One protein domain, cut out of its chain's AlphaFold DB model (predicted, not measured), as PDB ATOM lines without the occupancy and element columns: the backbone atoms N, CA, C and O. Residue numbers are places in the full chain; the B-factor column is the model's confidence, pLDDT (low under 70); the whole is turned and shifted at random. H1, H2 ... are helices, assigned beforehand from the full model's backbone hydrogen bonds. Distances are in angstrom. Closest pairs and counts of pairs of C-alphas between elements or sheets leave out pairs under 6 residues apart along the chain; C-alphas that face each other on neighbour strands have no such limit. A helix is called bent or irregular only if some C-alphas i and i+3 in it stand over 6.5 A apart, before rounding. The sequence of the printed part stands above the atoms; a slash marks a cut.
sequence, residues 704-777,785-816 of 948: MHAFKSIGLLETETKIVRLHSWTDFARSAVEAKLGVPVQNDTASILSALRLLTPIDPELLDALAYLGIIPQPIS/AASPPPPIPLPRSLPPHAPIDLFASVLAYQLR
ATOM      1  N   MET A 704     -20.470  48.119  37.375       93.12
ATOM      2  CA  MET A 704     -20.948  46.739  37.499       93.12
ATOM      3  C   MET A 704     -19.841  45.714  37.187       93.12
ATOM      4  O   MET A 704     -19.756  44.671  37.841       93.12
ATOM      5  N   HIS A 705     -18.955  46.004  36.227       91.88
ATOM      6  CA  HIS A 705     -17.783  45.169  35.944       91.88
ATOM      7  C   HIS A 705     -16.798  45.154  37.119       91.88
ATOM      8  O   HIS A 705     -16.246  44.101  37.444       91.88
ATOM      9  N   ALA A 706     -16.612  46.287  37.798       91.56
ATOM     10  CA  ALA A 706     -15.796  46.352  39.003       91.56
ATOM     11  C   ALA A 706     -16.394  45.499  40.138       91.56
ATOM     12  O   ALA A 706     -15.683  44.664  40.696       91.56
ATOM     13  N   PHE A 707     -17.707  45.592  40.405       93.12
ATOM     14  CA  PHE A 707     -18.395  44.734  41.388       93.12
ATOM     15  C   PHE A 707     -18.245  43.241  41.093       93.12
ATOM     16  O   PHE A 707     -18.024  42.430  41.995       93.12
ATOM     17  N   LYS A 708     -18.319  42.868  39.817       91.56
ATOM     18  CA  LYS A 708     -18.063  41.498  39.378       91.56
ATOM     19  C   LYS A 708     -16.622  41.068  39.641       91.56
ATOM     20  O   LYS A 708     -16.404  39.970  40.148       91.56
ATOM     21  N   SER A 709     -15.657  41.922  39.311       90.69
ATOM     22  CA  SER A 709     -14.225  41.627  39.449       90.69
ATOM     23  C   SER A 709     -13.833  41.362  40.904       90.69
ATOM     24  O   SER A 709     -13.008  40.491  41.165       90.69
ATOM     25  N   ILE A 710     -14.490  42.038  41.850       90.75
ATOM     26  CA  ILE A 710     -14.262  41.875  43.294       90.75
ATOM     27  C   ILE A 710     -15.084  40.739  43.933       90.75
ATOM     28  O   ILE A 710     -15.018  40.538  45.141       90.75
ATOM     29  N   GLY A 711     -15.864  39.994  43.140       91.12
ATOM     30  CA  GLY A 711     -16.575  38.792  43.588       91.12
ATOM     31  C   GLY A 711     -18.015  38.992  44.080       91.12
ATOM     32  O   GLY A 711     -18.620  38.038  44.564       91.12
ATOM     33  N   LEU A 712     -18.617  40.182  43.943       92.31
ATOM     34  CA  LEU A 712     -19.996  40.421  44.415       92.31
ATOM     35  C   LEU A 712     -21.070  39.715  43.574       92.31
ATOM     36  O   LEU A 712     -22.188  39.525  44.042       92.31
ATOM     37  N   LEU A 713     -20.752  39.335  42.333       92.81
ATOM     38  CA  LEU A 713     -21.674  38.652  41.416       92.81
ATOM     39  C   LEU A 713     -21.435  37.129  41.355       92.81
ATOM     40  O   LEU A 713     -21.976  36.462  40.476       92.81
ATOM     41  N   GLU A 714     -20.643  36.566  42.272       90.88
ATOM     42  CA  GLU A 714     -20.389  35.120  42.319       90.88
ATOM     43  C   GLU A 714     -21.650  34.330  42.688       90.88
ATOM     44  O   GLU A 714     -22.372  34.680  43.626       90.88
ATOM     45  N   THR A 715     -21.902  33.248  41.945       88.56
ATOM     46  CA  THR A 715     -23.083  32.380  42.106       88.56
ATOM     47  C   THR A 715     -22.783  31.070  42.831       88.56
ATOM     48  O   THR A 715     -23.691  30.484  43.414       88.56
ATOM     49  N   GLU A 716     -21.543  30.587  42.763       82.69
ATOM     50  CA  GLU A 716     -21.152  29.261  43.269       82.69
ATOM     51  C   GLU A 716     -20.504  29.334  44.653       82.69
ATOM     52  O   GLU A 716     -20.790  28.520  45.535       82.69
ATOM     53  N   THR A 717     -19.654  30.340  44.852       78.69
ATOM     54  CA  THR A 717     -18.971  30.600  46.115       78.69
ATOM     55  C   THR A 717     -19.988  30.944  47.187       78.69
ATOM     56  O   THR A 717     -20.864  31.773  46.957       78.69
ATOM     57  N   LYS A 718     -19.885  30.329  48.368       77.94
ATOM     58  CA  LYS A 718     -20.821  30.593  49.463       77.94
ATOM     59  C   LYS A 718     -20.131  31.323  50.600       77.94
ATOM     60  O   LYS A 718     -19.151  30.830  51.154       77.94
ATOM     61  N   ILE A 719     -20.678  32.472  50.981       75.44
ATOM     62  CA  ILE A 719     -20.265  33.174  52.193       75.44
ATOM     63  C   ILE A 719     -20.962  32.489  53.367       75.44
ATOM     64  O   ILE A 719     -22.189  32.439  53.442       75.44
ATOM     65  N   VAL A 720     -20.160  31.906  54.258       61.59
ATOM     66  CA  VAL A 720     -20.646  31.069  55.366       61.59
ATOM     67  C   VAL A 720     -20.979  31.904  56.606       61.59
ATOM     68  O   VAL A 720     -21.863  31.527  57.371       61.59
ATOM     69  N   ARG A 721     -20.291  33.035  56.825       67.31
ATOM     70  CA  ARG A 721     -20.549  33.959  57.942       67.31
ATOM     71  C   ARG A 721     -20.302  35.404  57.522       67.31
ATOM     72  O   ARG A 721     -19.230  35.715  57.011       67.31
ATOM     73  N   LEU A 722     -21.274  36.268  57.793       76.06
ATOM     74  CA  LEU A 722     -21.180  37.718  57.643       76.06
ATOM     75  C   LEU A 722     -21.589  38.345  58.983       76.06
ATOM     76  O   LEU A 722     -22.722  38.149  59.414       76.06
ATOM     77  N   HIS A 723     -20.665  39.027  59.670       77.00
ATOM     78  CA  HIS A 723     -20.927  39.618  60.992       77.00
ATOM     79  C   HIS A 723     -21.581  40.999  60.875       77.00
ATOM     80  O   HIS A 723     -22.457  41.341  61.665       77.00
ATOM     81  N   SER A 724     -21.179  41.764  59.859       82.06
ATOM     82  CA  SER A 724     -21.739  43.064  59.507       82.06
ATOM     83  C   SER A 724     -21.826  43.212  57.990       82.06
ATOM     84  O   SER A 724     -21.005  42.658  57.256       82.06
ATOM     85  N   TRP A 725     -22.774  44.019  57.509       85.44
ATOM     86  CA  TRP A 725     -22.833  44.410  56.098       85.44
ATOM     87  C   TRP A 725     -21.546  45.102  55.637       85.44
ATOM     88  O   TRP A 725     -21.117  44.868  54.513       85.44
ATOM     89  N   THR A 726     -20.862  45.835  56.521       85.44
ATOM     90  CA  THR A 726     -19.566  46.476  56.230       85.44
ATOM     91  C   THR A 726     -18.446  45.482  55.921       85.44
ATOM     92  O   THR A 726     -17.458  45.858  55.301       85.44
ATOM     93  N   ASP A 727     -18.586  44.216  56.319       85.31
ATOM     94  CA  ASP A 727     -17.601  43.171  56.028       85.31
ATOM     95  C   ASP A 727     -17.859  42.499  54.673       85.31
ATOM     96  O   ASP A 727     -17.107  41.606  54.272       85.31
ATOM     97  N   PHE A 728     -18.946  42.853  53.981       88.81
ATOM     98  CA  PHE A 728     -19.432  42.078  52.846       88.81
ATOM     99  C   PHE A 728     -18.487  42.152  51.647       88.81
ATOM    100  O   PHE A 728     -18.112  41.104  51.117       88.81
ATOM    101  N   ALA A 729     -18.025  43.346  51.260       88.62
ATOM    102  CA  ALA A 729     -17.076  43.470  50.156       88.62
ATOM    103  C   ALA A 729     -15.742  42.777  50.478       88.62
ATOM    104  O   ALA A 729     -15.207  42.063  49.633       88.62
ATOM    105  N   ARG A 730     -15.251  42.902  51.721       88.94
ATOM    106  CA  ARG A 730     -14.065  42.175  52.205       88.94
ATOM    107  C   ARG A 730     -14.250  40.665  52.053       88.94
ATOM    108  O   ARG A 730     -13.401  40.009  51.467       88.94
ATOM    109  N   SER A 731     -15.382  40.132  52.514       88.88
ATOM    110  CA  SER A 731     -15.683  38.694  52.469       88.88
ATOM    111  C   SER A 731     -15.810  38.170  51.033       88.88
ATOM    112  O   SER A 731     -15.378  37.058  50.740       88.88
ATOM    113  N   ALA A 732     -16.373  38.967  50.120       89.50
ATOM    114  CA  ALA A 732     -16.438  38.625  48.700       89.50
ATOM    115  C   ALA A 732     -15.040  38.581  48.057       89.50
ATOM    116  O   ALA A 732     -14.725  37.633  47.337       89.50
ATOM    117  N   VAL A 733     -14.180  39.553  48.381       89.50
ATOM    118  CA  VAL A 733     -12.791  39.612  47.903       89.50
ATOM    119  C   VAL A 733     -11.952  38.458  48.460       89.50
ATOM    120  O   VAL A 733     -11.231  37.820  47.697       89.50
ATOM    121  N   GLU A 734     -12.077  38.136  49.752       89.38
ATOM    122  CA  GLU A 734     -11.429  36.966  50.369       89.38
ATOM    123  C   GLU A 734     -11.801  35.676  49.647       89.38
ATOM    124  O   GLU A 734     -10.936  34.881  49.281       89.38
ATOM    125  N   ALA A 735     -13.099  35.488  49.402       86.44
ATOM    126  CA  ALA A 735     -13.600  34.300  48.737       86.44
ATOM    127  C   ALA A 735     -13.140  34.226  47.270       86.44
ATOM    128  O   ALA A 735     -12.932  33.134  46.744       86.44
ATOM    129  N   LYS A 736     -12.935  35.381  46.622       87.62
ATOM    130  CA  LYS A 736     -12.428  35.480  45.248       87.62
ATOM    131  C   LYS A 736     -10.925  35.214  45.141       87.62
ATOM    132  O   LYS A 736     -10.499  34.569  44.188       87.62
ATOM    133  N   LEU A 737     -10.129  35.717  46.087       87.44
ATOM    134  CA  LEU A 737      -8.670  35.559  46.100       87.44
ATOM    135  C   LEU A 737      -8.210  34.245  46.744       87.44
ATOM    136  O   LEU A 737      -7.087  33.809  46.502       87.44
ATOM    137  N   GLY A 738      -9.042  33.626  47.583       84.94
ATOM    138  CA  GLY A 738      -8.671  32.443  48.362       84.94
ATOM    139  C   GLY A 738      -7.672  32.734  49.490       84.94
ATOM    140  O   GLY A 738      -7.045  31.806  49.996       84.94
ATOM    141  N   VAL A 739      -7.511  34.003  49.884       85.12
ATOM    142  CA  VAL A 739      -6.615  34.439  50.968       85.12
ATOM    143  C   VAL A 739      -7.381  35.282  51.992       85.12
ATOM    144  O   VAL A 739      -8.270  36.042  51.600       85.12
ATOM    145  N   PRO A 740      -7.056  35.177  53.293       84.56
ATOM    146  CA  PRO A 740      -7.674  36.008  54.319       84.56
ATOM    147  C   PRO A 740      -7.241  37.473  54.175       84.56
ATOM    148  O   PRO A 740      -6.067  37.769  53.946       84.56
ATOM    149  N   VAL A 741      -8.187  38.391  54.351       84.75
ATOM    150  CA  VAL A 741      -8.013  39.846  54.283       84.75
ATOM    151  C   VAL A 741      -8.431  40.433  55.628       84.75
ATOM    152  O   VAL A 741      -9.559  40.240  56.093       84.75
ATOM    153  N   GLN A 742      -7.515  41.165  56.267       82.44
ATOM    154  CA  GLN A 742      -7.781  41.806  57.555       82.44
ATOM    155  C   GLN A 742      -8.913  42.836  57.441       82.44
ATOM    156  O   GLN A 742      -9.125  43.441  56.387       82.44
ATOM    157  N   ASN A 743      -9.671  43.010  58.527       74.56
ATOM    158  CA  ASN A 743     -10.833  43.899  58.561       74.56
ATOM    159  C   ASN A 743     -10.442  45.360  58.835       74.56
ATOM    160  O   ASN A 743     -10.921  45.979  59.782       74.56
ATOM    161  N   ASP A 744      -9.539  45.889  58.016       79.00
ATOM    162  CA  ASP A 744      -9.114  47.283  58.026       79.00
ATOM    163  C   ASP A 744      -9.120  47.846  56.599       79.00
ATOM    164  O   ASP A 744      -8.937  47.128  55.611       79.00
ATOM    165  N   THR A 745      -9.345  49.154  56.478       73.75
ATOM    166  CA  THR A 745      -9.491  49.818  55.180       73.75
ATOM    167  C   THR A 745      -8.251  49.649  54.297       73.75
ATOM    168  O   THR A 745      -8.394  49.481  53.089       73.75
ATOM    169  N   ALA A 746      -7.037  49.647  54.859       81.69
ATOM    170  CA  ALA A 746      -5.812  49.534  54.069       81.69
ATOM    171  C   ALA A 746      -5.661  48.134  53.455       81.69
ATOM    172  O   ALA A 746      -5.360  48.023  52.264       81.69
ATOM    173  N   SER A 747      -5.940  47.079  54.223       83.69
ATOM    174  CA  SER A 747      -5.936  45.694  53.738       83.69
ATOM    175  C   SER A 747      -7.016  45.447  52.689       83.69
ATOM    176  O   SER A 747      -6.738  44.829  51.661       83.69
ATOM    177  N   ILE A 748      -8.226  45.985  52.891       82.06
ATOM    178  CA  ILE A 748      -9.322  45.894  51.912       82.06
ATOM    179  C   ILE A 748      -8.925  46.594  50.609       82.06
ATOM    180  O   ILE A 748      -9.032  46.001  49.537       82.06
ATOM    181  N   LEU A 749      -8.403  47.823  50.681       84.19
ATOM    182  CA  LEU A 749      -7.916  48.551  49.506       84.19
ATOM    183  C   LEU A 749      -6.776  47.798  48.811       84.19
ATOM    184  O   LEU A 749      -6.763  47.690  47.588       84.19
ATOM    185  N   SER A 750      -5.830  47.237  49.564       85.75
ATOM    186  CA  SER A 750      -4.744  46.441  48.990       85.75
ATOM    187  C   SER A 750      -5.273  45.212  48.246       85.75
ATOM    188  O   SER A 750      -4.831  44.939  47.133       85.75
ATOM    189  N   ALA A 751      -6.243  44.498  48.819       85.69
ATOM    190  CA  ALA A 751      -6.850  43.328  48.192       85.69
ATOM    191  C   ALA A 751      -7.665  43.700  46.938       85.69
ATOM    192  O   ALA A 751      -7.575  43.017  45.919       85.69
ATOM    193  N   LEU A 752      -8.391  44.824  46.967       86.38
ATOM    194  CA  LEU A 752      -9.117  45.348  45.806       86.38
ATOM    195  C   LEU A 752      -8.173  45.660  44.630       86.38
ATOM    196  O   LEU A 752      -8.495  45.298  43.497       86.38
ATOM    197  N   ARG A 753      -6.988  46.244  44.892       87.06
ATOM    198  CA  ARG A 753      -5.971  46.547  43.857       87.06
ATOM    199  C   ARG A 753      -5.483  45.316  43.096       87.06
ATOM    200  O   ARG A 753      -5.033  45.461  41.964       87.06
ATOM    201  N   LEU A 754      -5.547  44.128  43.703       86.31
ATOM    202  CA  LEU A 754      -5.139  42.880  43.053       86.31
ATOM    203  C   LEU A 754      -6.164  42.391  42.020       86.31
ATOM    204  O   LEU A 754      -5.800  41.653  41.110       86.31
ATOM    205  N   LEU A 755      -7.434  42.785  42.162       85.44
ATOM    206  CA  LEU A 755      -8.537  42.304  41.327       85.44
ATOM    207  C   LEU A 755      -8.965  43.311  40.260       85.44
ATOM    208  O   LEU A 755      -9.346  42.922  39.159       85.44
ATOM    209  N   THR A 756      -8.937  44.604  40.582       84.06
ATOM    210  CA  THR A 756      -9.392  45.668  39.683       84.06
ATOM    211  C   THR A 756      -8.608  46.956  39.938       84.06
ATOM    212  O   THR A 756      -8.221  47.219  41.081       84.06
ATOM    213  N   PRO A 757      -8.389  47.807  38.915       82.94
ATOM    214  CA  PRO A 757      -7.938  49.173  39.145       82.94
ATOM    215  C   PRO A 757      -8.863  49.862  40.151       82.94
ATOM    216  O   PRO A 757     -10.088  49.798  40.009       82.94
ATOM    217  N   ILE A 758      -8.282  50.493  41.175       74.62
ATOM    218  CA  ILE A 758      -9.067  51.274  42.131       74.62
ATOM    219  C   ILE A 758      -9.456  52.586  41.471       74.62
ATOM    220  O   ILE A 758      -8.617  53.448  41.218       74.62
ATOM    221  N   ASP A 759     -10.751  52.697  41.227       76.31
ATOM    222  CA  ASP A 759     -11.433  53.895  40.777       76.31
ATOM    223  C   ASP A 759     -12.102  54.554  41.999       76.31
ATOM    224  O   ASP A 759     -12.757  53.832  42.762       76.31
ATOM    225  N   PRO A 760     -11.953  55.875  42.228       81.25
ATOM    226  CA  PRO A 760     -12.686  56.585  43.278       81.25
ATOM    227  C   PRO A 760     -14.186  56.267  43.281       81.25
ATOM    228  O   PRO A 760     -14.755  56.004  44.336       81.25
ATOM    229  N   GLU A 761     -14.797  56.134  42.102       83.25
ATOM    230  CA  GLU A 761     -16.226  55.837  41.974       83.25
ATOM    231  C   GLU A 761     -16.602  54.444  42.499       83.25
ATOM    232  O   GLU A 761     -17.702  54.248  43.015       83.25
ATOM    233  N   LEU A 762     -15.692  53.464  42.412       87.06
ATOM    234  CA  LEU A 762     -15.906  52.149  43.021       87.06
ATOM    235  C   LEU A 762     -15.931  52.268  44.545       87.06
ATOM    236  O   LEU A 762     -16.805  51.687  45.182       87.06
ATOM    237  N   LEU A 763     -14.983  53.002  45.130       85.62
ATOM    238  CA  LEU A 763     -14.908  53.165  46.581       85.62
ATOM    239  C   LEU A 763     -16.115  53.929  47.120       85.62
ATOM    240  O   LEU A 763     -16.729  53.471  48.084       85.62
ATOM    241  N   ASP A 764     -16.502  55.011  46.449       84.00
ATOM    242  CA  ASP A 764     -17.684  55.797  46.798       84.00
ATOM    243  C   ASP A 764     -18.953  54.946  46.708       84.00
ATOM    244  O   ASP A 764     -19.794  54.974  47.607       84.00
ATOM    245  N   ALA A 765     -19.070  54.101  45.679       87.81
ATOM    246  CA  ALA A 765     -20.199  53.192  45.541       87.81
ATOM    247  C   ALA A 765     -20.237  52.112  46.635       87.81
ATOM    248  O   ALA A 765     -21.302  51.836  47.188       87.81
ATOM    249  N   LEU A 766     -19.098  51.501  46.981       87.81
ATOM    250  CA  LEU A 766     -19.021  50.519  48.070       87.81
ATOM    251  C   LEU A 766     -19.367  51.159  49.427       87.81
ATOM    252  O   LEU A 766     -20.053  50.535  50.244       87.81
ATOM    253  N   ALA A 767     -18.921  52.399  49.654       83.25
ATOM    254  CA  ALA A 767     -19.217  53.170  50.856       83.25
ATOM    255  C   ALA A 767     -20.699  53.568  50.929       83.25
ATOM    256  O   ALA A 767     -21.321  53.374  51.971       83.25
ATOM    257  N   TYR A 768     -21.283  54.050  49.823       83.31
ATOM    258  CA  TYR A 768     -22.710  54.379  49.713       83.31
ATOM    259  C   TYR A 768     -23.594  53.166  50.015       83.31
ATOM    260  O   TYR A 768     -24.586  53.261  50.731       83.31
ATOM    261  N   LEU A 769     -23.219  51.993  49.499       85.88
ATOM    262  CA  LEU A 769     -23.960  50.752  49.731       85.88
ATOM    263  C   LEU A 769     -23.787  50.207  51.160       85.88
ATOM    264  O   LEU A 769     -24.511  49.287  51.546       85.88
ATOM    265  N   GLY A 770     -22.861  50.767  51.949       84.62
ATOM    266  CA  GLY A 770     -22.589  50.356  53.325       84.62
ATOM    267  C   GLY A 770     -21.902  48.993  53.430       84.62
ATOM    268  O   GLY A 770     -22.094  48.294  54.425       84.62
ATOM    269  N   ILE A 771     -21.142  48.594  52.399       86.94
ATOM    270  CA  ILE A 771     -20.535  47.252  52.294       86.94
ATOM    271  C   ILE A 771     -19.015  47.219  52.503       86.94
ATOM    272  O   ILE A 771     -18.400  46.162  52.350       86.94
ATOM    273  N   ILE A 772     -18.433  48.365  52.873       83.62
ATOM    274  CA  ILE A 772     -17.062  48.522  53.384       83.62
ATOM    275  C   ILE A 772     -17.057  49.395  54.653       83.62
ATOM    276  O   ILE A 772     -17.968  50.211  54.832       83.62
ATOM    277  N   PRO A 773     -16.035  49.283  55.523       75.06
ATOM    278  CA  PRO A 773     -15.792  50.250  56.592       75.06
ATOM    279  C   PRO A 773     -15.418  51.619  56.004       75.06
ATOM    280  O   PRO A 773     -14.640  51.693  55.051       75.06
ATOM    281  N   GLN A 774     -15.951  52.705  56.567       65.50
ATOM    282  CA  GLN A 774     -15.705  54.063  56.066       65.50
ATOM    283  C   GLN A 774     -14.211  54.436  56.178       65.50
ATOM    284  O   GLN A 774     -13.614  54.223  57.237       65.50
ATOM    285  N   PRO A 775     -13.586  55.009  55.131       50.34
ATOM    286  CA  PRO A 775     -12.237  55.543  55.242       50.34
ATOM    287  C   PRO A 775     -12.224  56.783  56.147       50.34
ATOM    288  O   PRO A 775     -12.947  57.753  55.930       50.34
ATOM    289  N   ILE A 776     -11.354  56.772  57.157       41.03
ATOM    290  CA  ILE A 776     -10.973  57.971  57.908       41.03
ATOM    291  C   ILE A 776     -10.151  58.834  56.933       41.03
ATOM    292  O   ILE A 776      -9.024  58.480  56.614       41.03
ATOM    293  N   SER A 777     -10.718  59.934  56.432       33.97
ATOM    294  CA  SER A 777     -10.087  60.931  55.541       33.97
ATOM    295  C   SER A 777      -9.822  60.549  54.073       33.97
ATOM    296  O   SER A 777      -8.782  60.002  53.723       33.97
ATOM    297  N   ALA A 785     -22.522  62.567  53.718       38.78
ATOM    298  CA  ALA A 785     -23.355  61.710  54.576       38.78
ATOM    299  C   ALA A 785     -23.464  60.217  54.224       38.78
ATOM    300  O   ALA A 785     -24.231  59.798  53.362       38.78
ATOM    301  N   ALA A 786     -22.759  59.405  55.016       42.22
ATOM    302  CA  ALA A 786     -22.890  57.956  55.052       42.22
ATOM    303  C   ALA A 786     -24.365  57.529  55.162       42.22
ATOM    304  O   ALA A 786     -25.048  57.862  56.135       42.22
ATOM    305  N   SER A 787     -24.848  56.751  54.191       46.06
ATOM    306  CA  SER A 787     -26.067  55.975  54.382       46.06
ATOM    307  C   SER A 787     -25.781  54.893  55.435       46.06
ATOM    308  O   SER A 787     -24.770  54.193  55.321       46.06
ATOM    309  N   PRO A 788     -26.611  54.749  56.483       52.62
ATOM    310  CA  PRO A 788     -26.464  53.649  57.428       52.62
ATOM    311  C   PRO A 788     -26.540  52.301  56.684       52.62
ATOM    312  O   PRO A 788     -27.178  52.224  55.623       52.62
ATOM    313  N   PRO A 789     -25.897  51.234  57.205       57.34
ATOM    314  CA  PRO A 789     -26.001  49.906  56.607       57.34
ATOM    315  C   PRO A 789     -27.479  49.526  56.447       57.34
ATOM    316  O   PRO A 789     -28.314  49.971  57.246       57.34
ATOM    317  N   PRO A 790     -27.831  48.724  55.426       58.06
ATOM    318  CA  PRO A 790     -29.222  48.378  55.189       58.06
ATOM    319  C   PRO A 790     -29.810  47.760  56.472       58.06
ATOM    320  O   PRO A 790     -29.199  46.859  57.045       58.06
ATOM    321  N   PRO A 791     -31.004  48.185  56.924       53.75
ATOM    322  CA  PRO A 791     -31.659  47.692  58.134       53.75
ATOM    323  C   PRO A 791     -32.188  46.266  57.956       53.75
ATOM    324  O   PRO A 791     -32.966  45.797  58.780       53.75
ATOM    325  N   ILE A 792     -31.806  45.588  56.866       63.78
ATOM    326  CA  ILE A 792     -32.064  44.173  56.664       63.78
ATOM    327  C   ILE A 792     -31.288  43.453  57.772       63.78
ATOM    328  O   ILE A 792     -30.050  43.450  57.725       63.78
ATOM    329  N   PRO A 793     -31.976  42.870  58.772       60.84
ATOM    330  CA  PRO A 793     -31.304  42.147  59.836       60.84
ATOM    331  C   PRO A 793     -30.503  41.027  59.186       60.84
ATOM    332  O   PRO A 793     -31.047  40.336  58.332       60.84
ATOM    333  N   LEU A 794     -29.239  40.844  59.565       65.38
ATOM    334  CA  LEU A 794     -28.507  39.627  59.226       65.38
ATOM    335  C   LEU A 794     -29.063  38.507  60.123       65.38
ATOM    336  O   LEU A 794     -28.921  38.602  61.346       65.38
ATOM    337  N   PRO A 795     -29.725  37.462  59.590       53.28
ATOM    338  CA  PRO A 795     -30.082  36.305  60.397       53.28
ATOM    339  C   PRO A 795     -28.852  35.755  61.123       53.28
ATOM    340  O   PRO A 795     -27.819  35.503  60.504       53.28
ATOM    341  N   ARG A 796     -28.975  35.523  62.439       51.31
ATOM    342  CA  ARG A 796     -27.894  34.990  63.297       51.31
ATOM    343  C   ARG A 796     -27.327  33.648  62.802       51.31
ATOM    344  O   ARG A 796     -26.212  33.285  63.158       51.31
ATOM    345  N   SER A 797     -28.085  32.934  61.970       53.28
ATOM    346  CA  SER A 797     -27.660  31.751  61.225       53.28
ATOM    347  C   SER A 797     -28.128  31.867  59.771       53.28
ATOM    348  O   SER A 797     -29.185  31.345  59.407       53.28
ATOM    349  N   LEU A 798     -27.373  32.575  58.935       57.47
ATOM    350  CA  LEU A 798     -27.575  32.489  57.493       57.47
ATOM    351  C   LEU A 798     -27.091  31.105  57.022       57.47
ATOM    352  O   LEU A 798     -25.936  30.763  57.295       57.47
ATOM    353  N   PRO A 799     -27.904  30.287  56.327       63.00
ATOM    354  CA  PRO A 799     -27.340  29.182  55.558       63.00
ATOM    355  C   PRO A 799     -26.321  29.752  54.552       63.00
ATOM    356  O   PRO A 799     -26.400  30.925  54.219       63.00
ATOM    357  N   PRO A 800     -25.334  28.995  54.056       71.00
ATOM    358  CA  PRO A 800     -24.360  29.554  53.121       71.00
ATOM    359  C   PRO A 800     -25.050  30.140  51.868       71.00
ATOM    360  O   PRO A 800     -25.681  29.395  51.112       71.00
ATOM    361  N   HIS A 801     -24.934  31.457  51.655       79.06
ATOM    362  CA  HIS A 801     -25.529  32.178  50.517       79.06
ATOM    363  C   HIS A 801     -24.468  32.584  49.498       79.06
ATOM    364  O   HIS A 801     -23.317  32.853  49.853       79.06
ATOM    365  N   ALA A 802     -24.866  32.663  48.228       88.81
ATOM    366  CA  ALA A 802     -24.007  33.202  47.187       88.81
ATOM    367  C   ALA A 802     -23.888  34.736  47.333       88.81
ATOM    368  O   ALA A 802     -24.895  35.390  47.634       88.81
ATOM    369  N   PRO A 803     -22.704  35.338  47.101       91.06
ATOM    370  CA  PRO A 803     -22.511  36.787  47.127       91.06
ATOM    371  C   PRO A 803     -23.555  37.554  46.314       91.06
ATOM    372  O   PRO A 803     -24.089  38.553  46.787       91.06
ATOM    373  N   ILE A 804     -23.927  37.040  45.141       91.62
ATOM    374  CA  ILE A 804     -24.921  37.677  44.274       91.62
ATOM    375  C   ILE A 804     -26.310  37.819  44.920       91.62
ATOM    376  O   ILE A 804     -27.028  38.771  44.615       91.62
ATOM    377  N   ASP A 805     -26.697  36.905  45.816       89.06
ATOM    378  CA  ASP A 805     -27.993  36.947  46.499       89.06
ATOM    379  C   ASP A 805     -27.975  37.994  47.618       89.06
ATOM    380  O   ASP A 805     -28.891  38.811  47.717       89.06
ATOM    381  N   LEU A 806     -26.890  38.032  48.400       88.56
ATOM    382  CA  LEU A 806     -26.664  39.058  49.421       88.56
ATOM    383  C   LEU A 806     -26.600  40.454  48.799       88.56
ATOM    384  O   LEU A 806     -27.228  41.393  49.288       88.56
ATOM    385  N   PHE A 807     -25.891  40.582  47.677       91.25
ATOM    386  CA  PHE A 807     -25.783  41.841  46.956       91.25
ATOM    387  C   PHE A 807     -27.131  42.286  46.388       91.25
ATOM    388  O   PHE A 807     -27.490  43.456  46.511       91.25
ATOM    389  N   ALA A 808     -27.929  41.357  45.851       90.19
ATOM    390  CA  ALA A 808     -29.286  41.658  45.408       90.19
ATOM    391  C   ALA A 808     -30.155  42.228  46.542       90.19
ATOM    392  O   ALA A 808     -30.923  43.155  46.292       90.19
ATOM    393  N   SER A 809     -30.016  41.730  47.776       87.06
ATOM    394  CA  SER A 809     -30.725  42.266  48.947       87.06
ATOM    395  C   SER A 809     -30.289  43.690  49.302       87.06
ATOM    396  O   SER A 809     -31.144  44.546  49.525       87.06
ATOM    397  N   VAL A 810     -28.980  43.971  49.299       88.38
ATOM    398  CA  VAL A 810     -28.453  45.329  49.537       88.38
ATOM    399  C   VAL A 810     -28.998  46.304  48.493       88.38
ATOM    400  O   VAL A 810     -29.529  47.359  48.842       88.38
ATOM    401  N   LEU A 811     -28.935  45.929  47.213       90.12
ATOM    402  CA  LEU A 811     -29.420  46.751  46.106       90.12
ATOM    403  C   LEU A 811     -30.942  46.951  46.140       90.12
ATOM    404  O   LEU A 811     -31.408  48.057  45.874       90.12
ATOM    405  N   ALA A 812     -31.713  45.918  46.507       86.88
ATOM    406  CA  ALA A 812     -33.166  46.013  46.668       86.88
ATOM    407  C   ALA A 812     -33.560  47.057  47.717       86.88
ATOM    408  O   ALA A 812     -34.599  47.696  47.586       86.88
ATOM    409  N   TYR A 813     -32.744  47.219  48.762       85.06
ATOM    410  CA  TYR A 813     -32.991  48.205  49.801       85.06
ATOM    411  C   TYR A 813     -32.479  49.592  49.405       85.06
ATOM    412  O   TYR A 813     -33.269  50.535  49.403       85.06
ATOM    413  N   GLN A 814     -31.187  49.718  49.085       84.69
ATOM    414  CA  GLN A 814     -30.532  51.018  48.891       84.69
ATOM    415  C   GLN A 814     -30.970  51.710  47.596       84.69
ATOM    416  O   GLN A 814     -31.129  52.925  47.565       84.69
ATOM    417  N   LEU A 815     -31.212  50.944  46.528       89.06
ATOM    418  CA  LEU A 815     -31.555  51.472  45.205       89.06
ATOM    419  C   LEU A 815     -33.034  51.233  44.857       89.06
ATOM    420  O   LEU A 815     -33.379  50.974  43.701       89.06
ATOM    421  N   ARG A 816     -33.928  51.309  45.853       87.81
ATOM    422  CA  ARG A 816     -35.385  51.292  45.634       87.81
ATOM    423  C   ARG A 816     -35.909  52.663  45.217       87.81
ATOM    424  O   ARG A 816     -35.344  53.692  45.584       87.81
TER     425      ARG A 816
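Overview. This is residues 704 to 777 and 785 to 816 of the 948 residues of an uncharacterized protein of Phlebia centrifuga (UniProt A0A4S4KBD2). A rounded cluster of five short helices, in which H2 lies nearest the middle and the other four stand in an arc round one side of it, in the order H3, H4, H1, H5, with H3 and H5 at the arc's two ends and no named helix on the other side of H2. Contacts between the helices are few, and the long unnamed stretch 785 to 802 runs round the outside before H5. The printed part has 106 residues with five named helices, H1 to H5 in chain order, and no named strand; the class is all helix, though under half of the residues, 51, are in named elements. The whole is compact, with a radius of gyration of the C-alphas of 12.7 A and spans of 33 by 31 by 24 A.

Along the chain. H1, residues 704 to 709, begins at C-alpha 704 (-20.948, 46.739, 37.499). H2, residues 725 to 737, is 19.5 A long and irregular: C-alphas 726 and 729 are 7.2 A apart. H3, residues 745 to 755, is 15.8 A long; H4, residues 760 to 768, is 12.1 A. H5, residues 803 to 814, is 16.4 A long and ends at C-alpha 814 (-30.532, 51.018, 48.891).

Arrangement. H1 is close to but not clearly touching H4, about perpendicular at 86 degrees, with closest C-alphas Ala 706 and Leu 762 at 7.1 A. H2 and H3 only just touch, with 3 pairs of C-alphas within 8 A, through residues 730 to 733 of H2 alone; the closest C-alphas, Arg 730 and Ile 748, are 6.0 A apart. They run the same way at a steep tilt of 39 degrees. H2 and H5 are close but not clearly touching, with closest C-alphas Ala 732 and Pro 803 at 6.5 A. H3 and H5 are apart. Every O i to N i+4 pair is within hydrogen-bond range in H1, H4 and H5, against 7 of 9 in H2 and 5 of 7 in H3.

Size, cuts and confidence. Residues 778 to 784 are not printed, and C-alphas 777 and 785 are 13.3 A apart across the cut. The link H1 to H2 is long. Confidence is under 70 at residues 720 to 721, 774 to 777 and 785 to 799.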